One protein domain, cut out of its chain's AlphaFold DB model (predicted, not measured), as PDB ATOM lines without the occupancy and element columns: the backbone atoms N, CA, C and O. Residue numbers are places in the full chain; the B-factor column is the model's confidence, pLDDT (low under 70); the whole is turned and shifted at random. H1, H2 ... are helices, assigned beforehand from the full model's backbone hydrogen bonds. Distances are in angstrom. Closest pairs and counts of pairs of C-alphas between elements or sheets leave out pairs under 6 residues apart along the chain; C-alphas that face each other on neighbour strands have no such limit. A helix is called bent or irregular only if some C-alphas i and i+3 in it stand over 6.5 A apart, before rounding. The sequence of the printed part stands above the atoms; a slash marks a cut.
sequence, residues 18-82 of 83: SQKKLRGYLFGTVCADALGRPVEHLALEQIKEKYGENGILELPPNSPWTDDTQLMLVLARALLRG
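This is residues 18 to 82 of the 83 residues of the protein "ADP-ribosylglycohydrolase" of Methanosarcina vacuolata Z-761 (UniProt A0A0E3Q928). Two helices, H1 and H3, run in opposite directions and make a narrow V: they meet where H3 begins, partway along H1, while residues 18 to 25 of H1 stick out, and so do residues 74 to 81 of H3 with Gly 82 after them. Beyond the meeting place H1 runs on toward a small head, where the short helix H2 stands about perpendicular to it. The printed part has 65 residues, with three named helices in the order H1, H2, H3 and no named strand; its class is all helix. It is loose, with a radius of gyration of the C-alphas of 14.7 A, and spans 47 by 23 by 20 A.

Start with H1, residues 18 to 39; it is irregular, but only just, with C-alphas 35 and 38 6.7 A apart. Next comes H2, residues 44 to 51, close to H1 but not clearly touching: their closest C-alphas, those of Val 39 and Ile 47, are 6.7 A apart, and their lines stand at 88 degrees, about perpendicular. Go on to H3, residues 67 to 81, which is apart from H2. H3 touches H1 with residues 68 to 69 alone, at residues 29 to 33 of H1; the closest C-alphas, those of Val 30 and Thr 69, are 6.1 A apart. These two run opposite ways at a shallow tilt of 26 degrees. Each O i to N i+4 pair is within hydrogen-bond range in H2 and H3, and 16 of 18 are in H1.

Find C-alpha 18 at (-51.505, 18.337, -38.985); from there H1 runs 31.9 A to C-alpha 39 at (-21.901, 13.480, -28.202). H2 covers 10.4 A. H3 runs 20.8 A and ends at C-alpha 81, at (-44.872, 5.735, -53.100).

Look at Glu 49 and Gly 82 for the two C-alphas farthest apart, 47.6 A. The link from H1 to H2 is tight and that from H2 to H3, residues 52 to 66, is long. The printed part has no cut, and no printed residue is under 70 in pLDDT.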
ATOM      1  N   SER A  18     -52.298  19.545 -38.734       95.25
ATOM      2  CA  SER A  18     -51.505  18.337 -38.985       95.25
ATOM      3  C   SER A  18     -50.238  18.642 -39.779       95.25
ATOM      4  O   SER A  18     -49.173  18.155 -39.423       95.25
ATOM      5  N   GLN A  19     -50.316  19.512 -40.791       95.00
ATOM      6  CA  GLN A  19     -49.137  19.944 -41.547       95.00
ATOM      7  C   GLN A  19     -48.143  20.709 -40.663       95.00
ATOM      8  O   GLN A  19     -46.941  20.479 -40.760       95.00
ATOM      9  N   LYS A  20     -48.619  21.577 -39.758       95.94
ATOM     10  CA  LYS A  20     -47.756  22.271 -38.788       95.94
ATOM     11  C   LYS A  20     -47.046  21.283 -37.862       95.94
ATOM     12  O   LYS A  20     -45.835  21.382 -37.697       95.94
ATOM     13  N   LYS A  21     -47.782  20.310 -37.312       95.94
ATOM     14  CA  LYS A  21     -47.212  19.251 -36.464       95.94
ATOM     15  C   LYS A  21     -46.179  18.413 -37.212       95.94
ATOM     16  O   LYS A  21     -45.093  18.208 -36.690       95.94
ATOM     17  N   LEU A  22     -46.487  17.990 -38.437       95.06
ATOM     18  CA  LEU A  22     -45.572  17.199 -39.257       95.06
ATOM     19  C   LEU A  22     -44.292  17.974 -39.587       95.06
ATOM     20  O   LEU A  22     -43.205  17.421 -39.492       95.06
ATOM     21  N   ARG A  23     -44.396  19.264 -39.928       95.06
ATOM     22  CA  ARG A  23     -43.212  20.107 -40.164       95.06
ATOM     23  C   ARG A  23     -42.374  20.279 -38.901       95.06
ATOM     24  O   ARG A  23     -41.156  20.200 -38.988       95.06
ATOM     25  N   GLY A  24     -43.019  20.495 -37.753       96.25
ATOM     26  CA  GLY A  24     -42.337  20.572 -36.462       96.25
ATOM     27  C   GLY A  24     -41.616  19.271 -36.114       96.25
ATOM     28  O   GLY A  24     -40.465  19.321 -35.707       96.25
ATOM     29  N   TYR A  25     -42.257  18.125 -36.354       95.75
ATOM     30  CA  TYR A  25     -41.642  16.809 -36.193       95.75
ATOM     31  C   TYR A  25     -40.417  16.653 -37.098       95.75
ATOM     32  O   TYR A  25     -39.324  16.440 -36.598       95.75
ATOM     33  N   LEU A  26     -40.572  16.851 -38.412       95.69
ATOM     34  CA  LEU A  26     -39.475  16.671 -39.367       95.69
ATOM     35  C   LEU A  26     -38.285  17.583 -39.056       95.69
ATOM     36  O   LEU A  26     -37.149  17.127 -39.060       95.69
ATOM     37  N   PHE A  27     -38.536  18.863 -38.772       95.56
ATOM     38  CA  PHE A  27     -37.464  19.804 -38.453       95.56
ATOM     39  C   PHE A  27     -36.828  19.503 -37.090       95.56
ATOM     40  O   PHE A  27     -35.608  19.488 -36.972       95.56
ATOM     41  N   GLY A  28     -37.652  19.213 -36.081       95.81
ATOM     42  CA  GLY A  28     -37.192  18.860 -34.741       95.81
ATOM     43  C   GLY A  28     -36.324  17.607 -34.733       95.81
ATOM     44  O   GLY A  28     -35.291  17.612 -34.076       95.81
ATOM     45  N   THR A  29     -36.684  16.579 -35.506       96.12
ATOM     46  CA  THR A  29     -35.880  15.357 -35.644       96.12
ATOM     47  C   THR A  29     -34.512  15.650 -36.248       96.12
ATOM     48  O   THR A  29     -33.512  15.232 -35.679       96.12
ATOM     49  N   VAL A  30     -34.448  16.423 -37.339       96.75
ATOM     50  CA  VAL A  30     -33.165  16.790 -37.965       96.75
ATOM     51  C   VAL A  30     -32.287  17.586 -36.996       96.75
ATOM     52  O   VAL A  30     -31.086  17.341 -36.911       96.75
ATOM     53  N   CYS A  31     -32.871  18.526 -36.246       96.12
ATOM     54  CA  CYS A  31     -32.140  19.280 -35.230       96.12
ATOM     55  C   CYS A  31     -31.662  18.393 -34.077       96.12
ATOM     56  O   CYS A  31     -30.534  18.561 -33.632       96.12
ATOM     57  N   ALA A  32     -32.495  17.471 -33.593       95.56
ATOM     58  CA  ALA A  32     -32.146  16.578 -32.491       95.56
ATOM     59  C   ALA A  32     -31.007  15.624 -32.874       95.56
ATOM     60  O   ALA A  32     -30.049  15.499 -32.119       95.56
ATOM     61  N   ASP A  33     -31.082  15.024 -34.062       97.50
ATOM     62  CA  ASP A  33     -30.028  14.180 -34.633       97.50
ATOM     63  C   ASP A  33     -28.709  14.966 -34.741       97.50
ATOM     64  O   ASP A  33     -27.690  14.613 -34.143       97.50
ATOM     65  N   ALA A  34     -28.752  16.134 -35.387       97.19
ATOM     66  CA  ALA A  34     -27.564  16.956 -35.578       97.19
ATOM     67  C   ALA A  34     -26.962  17.493 -34.258       97.19
ATOM     68  O   ALA A  34     -25.746  17.664 -34.172       97.19
ATOM     69  N   LEU A  35     -27.787  17.739 -33.231       97.00
ATOM     70  CA  LEU A  35     -27.349  18.175 -31.897       97.00
ATOM     71  C   LEU A  35     -26.771  17.022 -31.065       97.00
ATOM     72  O   LEU A  35     -25.837  17.237 -30.298       97.00
ATOM     73  N   GLY A  36     -27.321  15.814 -31.202       95.75
ATOM     74  CA  GLY A  36     -26.865  14.622 -30.484       95.75
ATOM     75  C   GLY A  36     -25.576  14.035 -31.055       95.75
ATOM     76  O   GLY A  36     -24.731  13.544 -30.309       95.75
ATOM     77  N   ARG A  37     -25.367  14.151 -32.368       96.19
ATOM     78  CA  ARG A  37     -24.213  13.568 -33.064       96.19
ATOM     79  C   ARG A  37     -22.835  13.896 -32.452       96.19
ATOM     80  O   ARG A  37     -22.025  12.982 -32.308       96.19
ATOM     81  N   PRO A  38     -22.504  15.142 -32.055       95.31
ATOM     82  CA  PRO A  38     -21.201  15.452 -31.455       95.31
ATOM     83  C   PRO A  38     -20.926  14.736 -30.124       95.31
ATOM     84  O   PRO A  38     -19.788  14.772 -29.647       95.31
ATOM     85  N   VAL A  39     -21.956  14.140 -29.511       95.94
ATOM     86  CA  VAL A  39     -21.901  13.480 -28.202       95.94
ATOM     87  C   VAL A  39     -22.325  12.004 -28.235       95.94
ATOM     88  O   VAL A  39     -22.384  11.381 -27.183       95.94
ATOM     89  N   GLU A  40     -22.558  11.422 -29.418       94.62
ATOM     90  CA  GLU A  40     -23.134  10.078 -29.644       94.62
ATOM     91  C   GLU A  40     -22.402   8.925 -28.922       94.62
ATOM     92  O   GLU A  40     -22.978   7.873 -28.646       94.62
ATOM     93  N   HIS A  41     -21.135   9.124 -28.561       96.62
ATOM     94  CA  HIS A  41     -20.301   8.123 -27.887       96.62
ATOM     95  C   HIS A  41     -19.595   8.661 -26.638       96.62
ATOM     96  O   HIS A  41     -18.590   8.101 -26.199       96.62
ATOM     97  N   LEU A  42     -20.088   9.767 -26.081       98.00
ATOM     98  CA  LEU A  42     -19.556  10.344 -24.852       98.00
ATOM     99  C   LEU A  42     -20.395   9.905 -23.651       98.00
ATOM    100  O   LEU A  42     -21.625   9.915 -23.696       98.00
ATOM    101  N   ALA A  43     -19.727   9.572 -22.549       98.19
ATOM    102  CA  ALA A  43     -20.374   9.458 -21.249       98.19
ATOM    103  C   ALA A  43     -20.857  10.837 -20.770       98.19
ATOM    104  O   ALA A  43     -20.323  11.876 -21.172       98.19
ATOM    105  N   LEU A  44     -21.846  10.858 -19.874       97.81
ATOM    106  CA  LEU A  44     -22.438  12.099 -19.367       97.81
ATOM    107  C   LEU A  44     -21.386  13.033 -18.752       97.81
ATOM    108  O   LEU A  44     -21.425  14.241 -18.968       97.81
ATOM    109  N   GLU A  45     -20.422  12.476 -18.026       98.25
ATOM    110  CA  GLU A  45     -19.323  13.198 -17.391       98.25
ATOM    111  C   GLU A  45     -18.451  13.903 -18.436       98.25
ATOM    112  O   GLU A  45     -18.124  15.075 -18.273       98.25
ATOM    113  N   GLN A  46     -18.158  13.233 -19.555       98.56
ATOM    114  CA  GLN A  46     -17.376  13.797 -20.662       98.56
ATOM    115  C   GLN A  46     -18.147  14.902 -21.395       98.56
ATOM    116  O   GLN A  46     -17.564  15.896 -21.830       98.56
ATOM    117  N   ILE A  47     -19.470  14.754 -21.527       98.12
ATOM    118  CA  ILE A  47     -20.337  15.797 -22.093       98.12
ATOM    119  C   ILE A  47     -20.312  17.033 -21.193       98.12
ATOM    120  O   ILE A  47     -20.139  18.146 -21.691       98.12
ATOM    121  N   LYS A  48     -20.446  16.845 -19.876       98.25
ATOM    122  CA  LYS A  48     -20.435  17.940 -18.900       98.25
ATOM    123  C   LYS A  48     -19.086  18.636 -18.802       98.25
ATOM    124  O   LYS A  48     -19.044  19.859 -18.737       98.25
ATOM    125  N   GLU A  49     -17.991  17.887 -18.851       98.19
ATOM    126  CA  GLU A  49     -16.641  18.455 -18.888       98.19
ATOM    127  C   GLU A  49     -16.443  19.346 -20.123       98.19
ATOM    128  O   GLU A  49     -15.878  20.434 -20.031       98.19
ATOM    129  N   LYS A  50     -16.956  18.915 -21.282       96.56
ATOM    130  CA  LYS A  50     -16.775  19.621 -22.555       96.56
ATOM    131  C   LYS A  50     -17.729  20.802 -22.762       96.56
ATOM    132  O   LYS A  50     -17.325  21.798 -23.359       96.56
ATOM    133  N   TYR A  51     -18.984  20.688 -22.327       96.44
ATOM    134  CA  TYR A  51     -20.053  21.656 -22.629       96.44
ATOM    135  C   TYR A  51     -20.667  22.325 -21.384       96.44
ATOM    136  O   TYR A  51     -21.499  23.219 -21.517       96.44
ATOM    137  N   GLY A  52     -20.245  21.940 -20.177       97.62
ATOM    138  CA  GLY A  52     -20.797  22.399 -18.901       97.62
ATOM    139  C   GLY A  52     -21.945  21.523 -18.390       97.62
ATOM    140  O   GLY A  52     -22.433  20.635 -19.084       97.62
ATOM    141  N   GLU A  53     -22.419  21.790 -17.170       97.94
ATOM    142  CA  GLU A  53     -23.426  20.958 -16.479       97.94
ATOM    143  C   GLU A  53     -24.725  20.729 -17.267       97.94
ATOM    144  O   GLU A  53     -25.368  19.691 -17.107       97.94
ATOM    145  N   ASN A  54     -25.092  21.677 -18.131       97.38
ATOM    146  CA  ASN A  54     -26.292  21.604 -18.965       97.38
ATOM    147  C   ASN A  54     -26.073  20.850 -20.292       97.38
ATOM    148  O   ASN A  54     -27.024  20.662 -21.046       97.38
ATOM    149  N   GLY A  55     -24.843  20.420 -20.580       96.88
ATOM    150  CA  GLY A  55     -24.477  19.745 -21.819       96.88
ATOM    151  C   GLY A  55     -24.527  20.658 -23.047       96.88
ATOM    152  O   GLY A  55     -24.415  21.878 -22.956       96.88
ATOM    153  N   ILE A  56     -24.664  20.045 -24.223       95.50
ATOM    154  CA  ILE A  56     -24.750  20.762 -25.496       95.50
ATOM    155  C   ILE A  56     -26.139  21.397 -25.661       95.50
ATOM    156  O   ILE A  56     -27.156  20.707 -25.657       95.50
ATOM    157  N   LEU A  57     -26.185  22.724 -25.799       95.69
ATOM    158  CA  LEU A  57     -27.440  23.484 -25.914       95.69
ATOM    159  C   LEU A  57     -27.647  24.113 -27.293       95.69
ATOM    160  O   LEU A  57     -28.770  24.461 -27.653       95.69
ATOM    161  N   GLU A  58     -26.574  24.251 -28.065       94.50
ATOM    162  CA  GLU A  58     -26.593  24.901 -29.368       94.50
ATOM    163  C   GLU A  58     -26.046  23.971 -30.444       94.50
ATOM    164  O   GLU A  58     -25.128  23.183 -30.207       94.50
ATOM    165  N   LEU A  59     -26.610  24.090 -31.645       92.69
ATOM    166  CA  LEU A  59     -26.119  23.385 -32.822       92.69
ATOM    167  C   LEU A  59     -24.746  23.948 -33.223       92.69
ATOM    168  O   LEU A  59     -24.649  25.145 -33.507       92.69
ATOM    169  N   PRO A  60     -23.695  23.115 -33.308       86.06
ATOM    170  CA  PRO A  60     -22.398  23.554 -33.802       86.06
ATOM    171  C   PRO A  60     -22.456  24.138 -35.229       86.06
ATOM    172  O   PRO A  60     -23.315  23.762 -36.038       86.06
ATOM    173  N   PRO A  61     -21.506  25.010 -35.610       87.44
ATOM    174  CA  PRO A  61     -21.330  25.393 -37.006       87.44
ATOM    175  C   PRO A  61     -21.114  24.151 -37.875       87.44
ATOM    176  O   PRO A  61     -20.296  23.303 -37.530       87.44
ATOM    177  N   ASN A  62     -21.822  24.063 -39.004       86.00
ATOM    178  CA  ASN A  62     -21.873  22.864 -39.845       86.00
ATOM    179  C   ASN A  62     -22.272  21.627 -39.028       86.00
ATOM    180  O   ASN A  62     -21.423  20.816 -38.676       86.00
ATOM    181  N   SER A  63     -23.569  21.486 -38.747       89.69
ATOM    182  CA  SER A  63     -24.145  20.331 -38.048       89.69
ATOM    183  C   SER A  63     -24.843  19.388 -39.039       89.69
ATOM    184  O   SER A  63     -26.040  19.561 -39.289       89.69
ATOM    185  N   PRO A  64     -24.140  18.420 -39.668       94.25
ATOM    186  CA  PRO A  64     -24.797  17.419 -40.489       94.25
ATOM    187  C   PRO A  64     -25.514  16.416 -39.592       94.25
ATOM    188  O   PRO A  64     -24.928  15.911 -38.633       94.25
ATOM    189  N   TRP A  65     -26.740  16.102 -39.978       95.06
ATOM    190  CA  TRP A  65     -27.524  14.966 -39.507       95.06
ATOM    191  C   TRP A  65     -26.902  13.631 -39.954       95.06
ATOM    192  O   TRP A  65     -26.062  13.600 -40.863       95.06
ATOM    193  N   THR A  66     -27.293  12.542 -39.296       97.00
ATOM    194  CA  THR A  66     -26.730  11.195 -39.467       97.00
ATOM    195  C   THR A  66     -27.615  10.309 -40.350       97.00
ATOM    196  O   THR A  66     -28.518  10.779 -41.057       97.00
ATOM    197  N   ASP A  67     -27.317   9.012 -40.363       97.25
ATOM    198  CA  ASP A  67     -28.133   7.984 -40.984       97.25
ATOM    199  C   ASP A  67     -29.533   7.870 -40.361       97.25
ATOM    200  O   ASP A  67     -30.462   7.551 -41.098       97.25
ATOM    201  N   ASP A  68     -29.749   8.256 -39.101       96.62
ATOM    202  CA  ASP A  68     -31.088   8.306 -38.489       96.62
ATOM    203  C   ASP A  68     -32.071   9.145 -39.323       96.62
ATOM    204  O   ASP A  68     -33.147   8.688 -39.739       96.62
ATOM    205  N   THR A  69     -31.677  10.379 -39.652       97.44
ATOM    206  CA  THR A  69     -32.469  11.253 -40.523       97.44
ATOM    207  C   THR A  69     -32.545  10.703 -41.952       97.44
ATOM    208  O   THR A  69     -33.602  10.796 -42.588       97.44
ATOM    209  N   GLN A  70     -31.464  10.117 -42.483       97.38
ATOM    210  CA  GLN A  70     -31.465   9.526 -43.832       97.38
ATOM    211  C   GLN A  70     -32.506   8.406 -43.940       97.38
ATOM    212  O   GLN A  70     -33.329   8.414 -44.861       97.38
ATOM    213  N   LEU A  71     -32.512   7.481 -42.982       97.88
ATOM    214  CA  LEU A  71     -33.418   6.339 -42.929       97.88
ATOM    215  C   LEU A  71     -34.866   6.784 -42.723       97.88
ATOM    216  O   LEU A  71     -35.752   6.299 -43.432       97.88
ATOM    217  N   MET A  72     -35.114   7.771 -41.853       96.88
ATOM    218  CA  MET A  72     -36.445   8.374 -41.703       96.88
ATOM    219  C   MET A  72     -36.976   8.908 -43.044       96.88
ATOM    220  O   MET A  72     -38.125   8.647 -43.412       96.88
ATOM    221  N   LEU A  73     -36.157   9.652 -43.795       95.81
ATOM    222  CA  LEU A  73     -36.561  10.234 -45.079       95.81
ATOM    223  C   LEU A  73     -36.781   9.171 -46.162       95.81
ATOM    224  O   LEU A  73     -37.706   9.304 -46.971       95.81
ATOM    225  N   VAL A  74     -35.951   8.125 -46.190       96.75
ATOM    226  CA  VAL A  74     -36.115   6.989 -47.108       96.75
ATOM    227  C   VAL A  74     -37.421   6.254 -46.817       96.75
ATOM    228  O   VAL A  74     -38.209   6.043 -47.741       96.75
ATOM    229  N   LEU A  75     -37.701   5.946 -45.549       96.56
ATOM    230  CA  LEU A  75     -38.942   5.294 -45.136       96.56
ATOM    231  C   LEU A  75     -40.169   6.145 -45.487       96.56
ATOM    232  O   LEU A  75     -41.110   5.650 -46.107       96.56
ATOM    233  N   ALA A  76     -40.143   7.441 -45.170       95.00
ATOM    234  CA  ALA A  76     -41.229   8.356 -45.515       95.00
ATOM    235  C   ALA A  76     -41.486   8.392 -47.032       95.00
ATOM    236  O   ALA A  76     -42.635   8.384 -47.476       95.00
ATOM    237  N   ARG A  77     -40.423   8.385 -47.845       95.88
ATOM    238  CA  ARG A  77     -40.527   8.340 -49.309       95.88
ATOM    239  C   ARG A  77     -41.122   7.024 -49.810       95.88
ATOM    240  O   ARG A  77     -41.916   7.068 -50.746       95.88
ATOM    241  N   ALA A  78     -40.747   5.889 -49.221       96.81
ATOM    242  CA  ALA A  78     -41.297   4.581 -49.577       96.81
ATOM    243  C   ALA A  78     -42.804   4.512 -49.286       96.81
ATOM    244  O   ALA A  78     -43.589   4.176 -50.171       96.81
ATOM    245  N   LEU A  79     -43.222   4.957 -48.095       95.75
ATOM    246  CA  LEU A  79     -44.634   5.009 -47.700       95.75
ATOM    247  C   LEU A  79     -45.472   5.885 -48.642       95.75
ATOM    248  O   LEU A  79     -46.566   5.499 -49.041       95.75
ATOM    249  N   LEU A  80     -44.946   7.043 -49.052       93.81
ATOM    250  CA  LEU A  80     -45.629   7.930 -50.001       93.81
ATOM    251  C   LEU A  80     -45.741   7.346 -51.418       93.81
ATOM    252  O   LEU A  80     -46.597   7.785 -52.182       93.81
ATOM    253  N   ARG A  81     -44.876   6.394 -51.784       95.19
ATOM    254  CA  ARG A  81     -44.872   5.735 -53.100       95.19
ATOM    255  C   ARG A  81     -45.669   4.430 -53.138       95.19
ATOM    256  O   ARG A  81     -45.783   3.856 -54.214       95.19
ATOM    257  N   GLY A  82     -46.255   4.013 -52.015       82.25
ATOM    258  CA  GLY A  82     -47.140   2.849 -51.954       82.25
ATOM    259  C   GLY A  82     -46.490   1.534 -51.525       82.25
ATOM    260  O   GLY A  82     -47.170   0.524 -51.646       82.25
TER     261      GLY A  82